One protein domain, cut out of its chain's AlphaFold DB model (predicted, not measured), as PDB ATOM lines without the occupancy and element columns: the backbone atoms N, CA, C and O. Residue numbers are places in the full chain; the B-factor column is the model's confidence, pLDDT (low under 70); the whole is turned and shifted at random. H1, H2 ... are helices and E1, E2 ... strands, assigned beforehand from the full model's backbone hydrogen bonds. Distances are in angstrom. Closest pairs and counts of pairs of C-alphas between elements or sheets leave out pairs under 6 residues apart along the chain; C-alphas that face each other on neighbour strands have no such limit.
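What this domain is: This is residues 11 to 75 of the 201 residues of the protein "CHY-type domain-containing protein" of Meira miltonrushii (UniProt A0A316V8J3). What is the picture? A small three-stranded sheet stands in the middle, with H1 beyond its E1 edge and short H2 beyond its E3 edge. What makes it up? There are 65 printed residues, with three named strands and two named helices in the order E1, H1, E2, E3, H2; the class is mixed, with under half of the residues in named elements. The sheet, E1 - E2 - E3, is antiparallel. How large? It is only just compact, close to loose: radius of gyration of the C-alphas 12.6 A, spans 35 by 25 by 15 A.

Where its parts are: Where are the strands? E1 is residues 11 to 13, from C-alpha 11 at (135.660, 94.888, 118.828); E2 is 42 to 47, 16.1 A; E3 is 53 to 57, 13.9 A. And the helices? H1 is residues 24 to 31, 10.7 A; H2 is 63 to 66, ending at C-alpha 66 (141.645, 107.576, 120.173).

How they stand to each other: How do strands pair? E1 and E2 are antiparallel at 150 degrees, with N 13 and O 44 2.8 A apart. E2 and E3 form a hairpin, with N 45 and O 54 2.9 A apart. And the helices? Neither is on the sheet. In H1 every O i to N i+4 pair is within hydrogen-bond range; H2 is too short for one.

The domain as a whole: Any cut? The printed part has no cut, and no link is long. Is confidence low? No printed residue is under 70.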
ATOM      1  N   SER A  11     136.998  95.458 118.982       93.38
ATOM      2  CA  SER A  11     135.660  94.888 118.828       93.38
ATOM      3  C   SER A  11     134.686  95.674 119.701       93.38
ATOM      4  O   SER A  11     134.940  95.895 120.886       93.38
ATOM      5  N   VAL A  12     133.567  96.096 119.123       92.44
ATOM      6  CA  VAL A  12     132.571  96.967 119.751       92.44
ATOM      7  C   VAL A  12     131.395  96.138 120.247       92.44
ATOM      8  O   VAL A  12     130.887  95.269 119.534       92.44
ATOM      9  N   ARG A  13     130.924  96.401 121.467       92.94
ATOM     10  CA  ARG A  13     129.706  95.774 121.986       92.94
ATOM     11  C   ARG A  13     128.474  96.441 121.389       92.94
ATOM     12  O   ARG A  13     128.221  97.618 121.631       92.94
ATOM     13  N   ALA A  14     127.651  95.666 120.694       92.38
ATOM     14  CA  ALA A  14     126.355  96.133 120.232       92.38
ATOM     15  C   ALA A  14     125.360  96.177 121.413       92.38
ATOM     16  O   ALA A  14     125.145  95.149 122.068       92.38
ATOM     17  N   PRO A  15     124.712  97.320 121.705       90.19
ATOM     18  CA  PRO A  15     123.786  97.438 122.837       90.19
ATOM     19  C   PRO A  15     122.484  96.649 122.638       90.19
ATOM     20  O   PRO A  15     121.794  96.338 123.606       90.19
ATOM     21  N   CYS A  16     122.146  96.306 121.395       89.00
ATOM     22  CA  CYS A  16     120.930  95.583 121.042       89.00
ATOM     23  C   CYS A  16     120.983  94.091 121.414       89.00
ATOM     24  O   CYS A  16     120.113  93.617 122.135       89.00
ATOM     25  N   CYS A  17     122.023  93.367 120.998       88.44
ATOM     26  CA  CYS A  17     122.190  91.935 121.277       88.44
ATOM     27  C   CYS A  17     123.259  91.632 122.335       88.44
ATOM     28  O   CYS A  17     123.484  90.471 122.673       88.44
ATOM     29  N   ARG A  18     123.918  92.666 122.880       88.19
ATOM     30  CA  ARG A  18     124.953  92.581 123.927       88.19
ATOM     31  C   ARG A  18     126.178  91.738 123.545       88.19
ATOM     32  O   ARG A  18     126.961  91.406 124.438       88.19
ATOM     33  N   ARG A  19     126.355  91.447 122.254       90.38
ATOM     34  CA  ARG A  19     127.484  90.718 121.655       90.38
ATOM     35  C   ARG A  19     128.522  91.691 121.086       90.38
ATOM     36  O   ARG A  19     128.222  92.865 120.879       90.38
ATOM     37  N   PHE A  20     129.737  91.200 120.865       91.56
ATOM     38  CA  PHE A  20     130.841  91.977 120.305       91.56
ATOM     39  C   PHE A  20     130.973  91.727 118.807       91.56
ATOM     40  O   PHE A  20     130.972  90.577 118.371       91.56
ATOM     41  N   PHE A  21     131.130  92.804 118.045       93.19
ATOM     42  CA  PHE A  21     131.336  92.763 116.603       93.19
ATOM     43  C   PHE A  21     132.435  93.741 116.213       93.19
ATOM     44  O   PHE A  21     132.637  94.765 116.859       93.19
ATOM     45  N   ASP A  22     133.140  93.427 115.137       91.38
ATOM     46  CA  ASP A  22     134.198  94.294 114.614       91.38
ATOM     47  C   ASP A  22     133.643  95.430 113.742       91.38
ATOM     48  O   ASP A  22     134.300  96.447 113.564       91.38
ATOM     49  N   CYS A  23     132.445  95.254 113.179       89.38
ATOM     50  CA  CYS A  23     131.866  96.168 112.206       89.38
ATOM     51  C   CYS A  23     130.324  96.095 112.210       89.38
ATOM     52  O   CYS A  23     129.768  95.077 112.635       89.38
ATOM     53  N   PRO A  24     129.607  97.127 111.724       88.69
ATOM     54  CA  PRO A  24     128.143  97.107 111.655       88.69
ATOM     55  C   PRO A  24     127.609  96.047 110.679       88.69
ATOM     56  O   PRO A  24     126.606  95.408 110.974       88.69
ATOM     57  N   LEU A  25     128.314  95.786 109.573       89.69
ATOM     58  CA  LEU A  25     127.949  94.735 108.610       89.69
ATOM     59  C   LEU A  25     128.071  93.327 109.219       89.69
ATOM     60  O   LEU A  25     127.267  92.438 108.973       89.69
ATOM     61  N   CYS A  26     129.042  93.143 110.108       91.00
ATOM     62  CA  CYS A  26     129.252  91.911 110.854       91.00
ATOM     63  C   CYS A  26     128.086  91.639 111.812       91.00
ATOM     64  O   CYS A  26     127.761  90.485 112.085       91.00
ATOM     65  N   HIS A  27     127.491  92.703 112.364       91.12
ATOM     66  CA  HIS A  27     126.315  92.616 113.227       91.12
ATOM     67  C   HIS A  27     125.067  92.236 112.423       91.12
ATOM     68  O   HIS A  27     124.353  91.329 112.857       91.12
ATOM     69  N   SER A  28     124.839  92.856 111.257       89.94
ATOM     70  CA  SER A  28     123.698  92.522 110.395       89.94
ATOM     71  C   SER A  28     123.785  91.090 109.867       89.94
ATOM     72  O   SER A  28     122.813  90.349 109.972       89.94
ATOM     73  N   GLU A  29     124.967  90.648 109.423       89.44
ATOM     74  CA  GLU A  29     125.181  89.277 108.935       89.44
ATOM     75  C   GLU A  29     124.957  88.217 110.020       89.44
ATOM     76  O   GLU A  29     124.302  87.207 109.778       89.44
ATOM     77  N   GLN A  30     125.488  88.426 111.229       87.69
ATOM     78  CA  GLN A  30     125.354  87.439 112.308       87.69
ATOM     79  C   GLN A  30     123.961  87.408 112.937       87.69
ATOM     80  O   GLN A  30     123.598  86.403 113.547       87.69
ATOM     81  N   THR A  31     123.215  88.508 112.849       84.69
ATOM     82  CA  THR A  31     121.884  88.623 113.456       84.69
ATOM     83  C   THR A  31     120.758  88.502 112.420       84.69
ATOM     84  O   THR A  31     119.594  88.555 112.795       84.69
ATOM     85  N   GLY A  32     121.078  88.336 111.131       79.25
ATOM     86  CA  GLY A  32     120.098  88.093 110.065       79.25
ATOM     87  C   GLY A  32     119.007  89.160 109.970       79.25
ATOM     88  O   GLY A  32     117.839  88.816 109.829       79.25
ATOM     89  N   ASP A  33     119.374  90.435 110.140       73.75
ATOM     90  CA  ASP A  33     118.458  91.588 110.158       73.75
ATOM     91  C   ASP A  33     117.279  91.501 111.154       73.75
ATOM     92  O   ASP A  33     116.351  92.307 111.084       73.75
ATOM     93  N   GLU A  34     117.334  90.609 112.156       79.38
ATOM     94  CA  GLU A  34     116.292  90.503 113.195       79.38
ATOM     95  C   GLU A  34     116.051  91.837 113.918       79.38
ATOM     96  O   GLU A  34     114.942  92.124 114.372       79.38
ATOM     97  N   HIS A  35     117.095  92.664 114.060       86.38
ATOM     98  CA  HIS A  35     116.976  94.005 114.627       86.38
ATOM     99  C   HIS A  35     118.067  94.968 114.152       86.38
ATOM    100  O   HIS A  35     119.229  94.608 113.964       86.38
ATOM    101  N   LYS A  36     117.708  96.255 114.087       85.88
ATOM    102  CA  LYS A  36     118.638  97.351 113.786       85.88
ATOM    103  C   LYS A  36     119.516  97.702 114.991       85.88
ATOM    104  O   LYS A  36     119.062  97.694 116.140       85.88
ATOM    105  N   LEU A  37     120.772  98.066 114.722       88.00
ATOM    106  CA  LEU A  37     121.722  98.524 115.734       88.00
ATOM    107  C   LEU A  37     121.183  99.768 116.463       88.00
ATOM    108  O   LEU A  37     120.858 100.784 115.843       88.00
ATOM    109  N   ARG A  38     121.082  99.684 117.794       86.56
ATOM    110  CA  ARG A  38     120.650 100.808 118.635       86.56
ATOM    111  C   ARG A  38     121.819 101.759 118.884       86.56
ATOM    112  O   ARG A  38     122.930 101.313 119.154       86.56
ATOM    113  N   LYS A  39     121.546 103.064 118.837       86.12
ATOM    114  CA  LYS A  39     122.508 104.108 119.210       86.12
ATOM    115  C   LYS A  39     122.588 104.202 120.735       86.12
ATOM    116  O   LYS A  39     121.561 104.127 121.406       86.12
ATOM    117  N   THR A  40     123.794 104.344 121.266       87.50
ATOM    118  CA  THR A  40     124.066 104.530 122.696       87.50
ATOM    119  C   THR A  40     125.177 105.558 122.854       87.50
ATOM    120  O   THR A  40     125.986 105.723 121.945       87.50
ATOM    121  N   ILE A  41     125.191 106.245 123.993       88.50
ATOM    122  CA  ILE A  41     126.225 107.225 124.341       88.50
ATOM    123  C   ILE A  41     127.456 106.513 124.906       88.50
ATOM    124  O   ILE A  41     128.580 106.818 124.525       88.50
ATOM    125  N   GLU A  42     127.239 105.531 125.778       88.44
ATOM    126  CA  GLU A  42     128.310 104.733 126.367       88.44
ATOM    127  C   GLU A  42     128.585 103.514 125.486       88.44
ATOM    128  O   GLU A  42     127.703 102.666 125.279       88.44
ATOM    129  N   MET A  43     129.810 103.402 124.980       88.50
ATOM    130  CA  MET A  43     130.261 102.263 124.193       88.50
ATOM    131  C   MET A  43     131.278 101.425 124.967       88.50
ATOM    132  O   MET A  43     132.104 101.918 125.732       88.50
ATOM    133  N   GLN A  44     131.205 100.112 124.768       92.56
ATOM    134  CA  GLN A  44     132.131  99.143 125.348       92.56
ATOM    135  C   GLN A  44     132.978  98.550 124.230       92.56
ATOM    136  O   GLN A  44     132.436  97.991 123.274       92.56
ATOM    137  N   PHE A  45     134.293  98.631 124.385       92.69
ATOM    138  CA  PHE A  45     135.268  98.163 123.410       92.69
ATOM    139  C   PHE A  45     136.146  97.070 124.014       92.69
ATOM    140  O   PHE A  45     136.419  97.064 125.214       92.69
ATOM    141  N   ILE A  46     136.615  96.151 123.176       93.88
ATOM    142  CA  ILE A  46     137.678  95.199 123.503       93.88
ATOM    143  C   ILE A  46     138.837  95.460 122.550       93.88
ATOM    144  O   ILE A  46     138.681  95.342 121.336       93.88
ATOM    145  N   CYS A  47     140.007  95.794 123.090       93.44
ATOM    146  CA  CYS A  47     141.213  95.958 122.284       93.44
ATOM    147  C   CYS A  47     141.755  94.596 121.844       93.44
ATOM    148  O   CYS A  47     141.953  93.717 122.678       93.44
ATOM    149  N   LYS A  48     142.068  94.410 120.559       90.94
ATOM    150  CA  LYS A  48     142.624  93.137 120.071       90.94
ATOM    151  C   LYS A  48     144.091  92.928 120.449       90.94
ATOM    152  O   LYS A  48     144.507  91.779 120.571       90.94
ATOM    153  N   LYS A  49     144.852  94.006 120.691       90.31
ATOM    154  CA  LYS A  49     146.254  93.915 121.134       90.31
ATOM    155  C   LYS A  49     146.371  93.433 122.579       90.31
ATOM    156  O   LYS A  49     147.050  92.447 122.835       90.31
ATOM    157  N   CYS A  50     145.690  94.093 123.518       93.19
ATOM    158  CA  CYS A  50     145.789  93.757 124.946       93.19
ATOM    159  C   CYS A  50     144.650  92.866 125.470       93.19
ATOM    160  O   CYS A  50     144.720  92.402 126.605       93.19
ATOM    161  N   LYS A  51     143.601  92.624 124.669       90.31
ATOM    162  CA  LYS A  51     142.402  91.827 125.013       90.31
ATOM    163  C   LYS A  51     141.637  92.321 126.245       90.31
ATOM    164  O   LYS A  51     140.785  91.605 126.767       90.31
ATOM    165  N   ARG A  52     141.906  93.545 126.706       91.38
ATOM    166  CA  ARG A  52     141.193  94.170 127.823       91.38
ATOM    167  C   ARG A  52     139.970  94.923 127.312       91.38
ATOM    168  O   ARG A  52     140.020  95.577 126.269       91.38
ATOM    169  N   ALA A  53     138.876  94.794 128.058       92.12
ATOM    170  CA  ALA A  53     137.645  95.525 127.811       92.12
ATOM    171  C   ALA A  53     137.708  96.891 128.500       92.12
ATOM    172  O   ALA A  53     138.062  96.966 129.675       92.12
ATOM    173  N   PHE A  54     137.326  97.947 127.791       91.50
ATOM    174  CA  PHE A  54     137.246  99.304 128.319       91.50
ATOM    175  C   PHE A  54     135.946  99.976 127.873       91.50
ATOM    176  O   PHE A  54     135.245  99.496 126.975       91.50
ATOM    177  N   ARG A  55     135.581 101.059 128.558       91.00
ATOM    178  CA  ARG A  55     134.362 101.830 128.296       91.00
ATOM    179  C   ARG A  55     134.737 103.236 127.879       91.00
ATOM    180  O   ARG A  55     135.697 103.782 128.420       91.00
ATOM    181  N   LYS A  56     133.982 103.783 126.935       88.44
ATOM    182  CA  LYS A  56     134.151 105.157 126.490       88.44
ATOM    183  C   LYS A  56     132.810 105.835 126.277       88.44
ATOM    184  O   LYS A  56     131.897 105.231 125.710       88.44
ATOM    185  N   ASP A  57     132.734 107.082 126.716       87.81
ATOM    186  CA  ASP A  57     131.546 107.914 126.602       87.81
ATOM    187  C   ASP A  57     131.701 108.820 125.384       87.81
ATOM    188  O   ASP A  57     132.587 109.667 125.334       87.81
ATOM    189  N   LEU A  58     130.834 108.652 124.387       82.69
ATOM    190  CA  LEU A  58     130.910 109.401 123.128       82.69
ATOM    191  C   LEU A  58     130.458 110.869 123.241       82.69
ATOM    192  O   LEU A  58     130.450 111.584 122.246       82.69
ATOM    193  N   THR A  59     130.025 111.329 124.418       84.50
ATOM    194  CA  THR A  59     129.608 112.727 124.636       84.50
ATOM    195  C   THR A  59     130.775 113.700 124.715       84.50
ATOM    196  O   THR A  59     130.584 114.881 124.434       84.50
ATOM    197  N   ARG A  60     131.955 113.232 125.122       77.81
ATOM    198  CA  ARG A  60     133.172 114.036 125.281       77.81
ATOM    199  C   ARG A  60     134.313 113.329 124.571       77.81
ATOM    200  O   ARG A  60     135.156 112.742 125.227       77.81
ATOM    201  N   PHE A  61     134.253 113.303 123.244       76.12
ATOM    202  CA  PHE A  61     135.277 112.658 122.434       76.12
ATOM    203  C   PHE A  61     136.451 113.624 122.236       76.12
ATOM    204  O   PHE A  61     136.322 114.599 121.495       76.12
ATOM    205  N   GLU A  62     137.552 113.380 122.945       82.44
ATOM    206  CA  GLU A  62     138.809 114.146 122.865       82.44
ATOM    207  C   GLU A  62     139.910 113.318 122.174       82.44
ATOM    208  O   GLU A  62     139.780 112.108 122.030       82.44
ATOM    209  N   GLU A  63     141.014 113.932 121.742       80.75
ATOM    210  CA  GLU A  63     142.102 113.228 121.025       80.75
ATOM    211  C   GLU A  63     142.748 112.104 121.863       80.75
ATOM    212  O   GLU A  63     143.189 111.082 121.335       80.75
ATOM    213  N   GLU A  64     142.739 112.233 123.193       81.94
ATOM    214  CA  GLU A  64     143.204 111.189 124.120       81.94
ATOM    215  C   GLU A  64     142.351 109.906 124.039       81.94
ATOM    216  O   GLU A  64     142.795 108.811 124.402       81.94
ATOM    217  N   ASP A  65     141.129 110.019 123.522       84.50
ATOM    218  CA  ASP A  65     140.151 108.940 123.439       84.50
ATOM    219  C   ASP A  65     140.391 108.004 122.262       84.50
ATOM    220  O   ASP A  65     139.792 106.929 122.215       84.50
ATOM    221  N   GLU A  66     141.275 108.380 121.338       89.88
ATOM    222  CA  GLU A  66     141.645 107.576 120.173       89.88
ATOM    223  C   GLU A  66     142.550 106.385 120.527       89.88
ATOM    224  O   GLU A  66     142.772 105.481 119.709       89.88
ATOM    225  N   TYR A  67     143.055 106.361 121.762       90.00
ATOM    226  CA  TYR A  67     143.992 105.367 122.261       90.00
ATOM    227  C   TYR A  67     143.355 104.441 123.296       90.00
ATOM    228  O   TYR A  67     142.490 104.799 124.096       90.00
ATOM    229  N   CYS A  68     143.802 103.186 123.300       90.94
ATOM    230  CA  CYS A  68     143.395 102.241 124.330       90.94
ATOM    231  C   CYS A  68     144.072 102.581 125.673       90.94
ATOM    232  O   CYS A  68     145.299 102.528 125.730       90.94
ATOM    233  N   PRO A  69     143.327 102.733 126.789       89.44
ATOM    234  CA  PRO A  69     143.875 103.128 128.101       89.44
ATOM    235  C   PRO A  69     144.761 102.060 128.771       89.44
ATOM    236  O   PRO A  69     145.158 102.189 129.926       89.44
ATOM    237  N   HIS A  70     144.997 100.935 128.098       89.06
ATOM    238  CA  HIS A  70     145.755  99.811 128.636       89.06
ATOM    239  C   HIS A  70     147.048  99.510 127.886       89.06
ATOM    240  O   HIS A  70     147.894  98.807 128.433       89.06
ATOM    241  N   CYS A  71     147.167  99.928 126.627       91.50
ATOM    242  CA  CYS A  71     148.324  99.605 125.792       91.50
ATOM    243  C   CYS A  71     148.652 100.689 124.761       91.50
ATOM    244  O   CYS A  71     149.396 100.399 123.827       91.50
ATOM    245  N   ASP A  72     148.037 101.869 124.888       86.56
ATOM    246  CA  ASP A  72     148.216 103.042 124.023       86.56
ATOM    247  C   ASP A  72     148.098 102.726 122.533       86.56
ATOM    248  O   ASP A  72     148.727 103.317 121.660       86.56
ATOM    249  N   ASN A  73     147.270 101.733 122.221       89.38
ATOM    250  CA  ASN A  73     147.019 101.359 120.851       89.38
ATOM    251  C   ASN A  73     145.994 102.310 120.244       89.38
ATOM    252  O   ASN A  73     144.840 102.301 120.681       89.38
ATOM    253  N   HIS A  74     146.409 103.056 119.225       89.38
ATOM    254  CA  HIS A  74     145.523 103.883 118.413       89.38
ATOM    255  C   HIS A  74     144.522 102.991 117.679       89.38
ATOM    256  O   HIS A  74     144.909 102.071 116.950       89.38
ATOM    257  N   PHE A  75     143.234 103.183 117.951       87.50
ATOM    258  CA  PHE A  75     142.173 102.347 117.384       87.50
ATOM    259  C   PHE A  75     141.267 103.093 116.402       87.50
ATOM    260  O   PHE A  75     140.463 102.445 115.729       87.50
TER     261      PHE A  75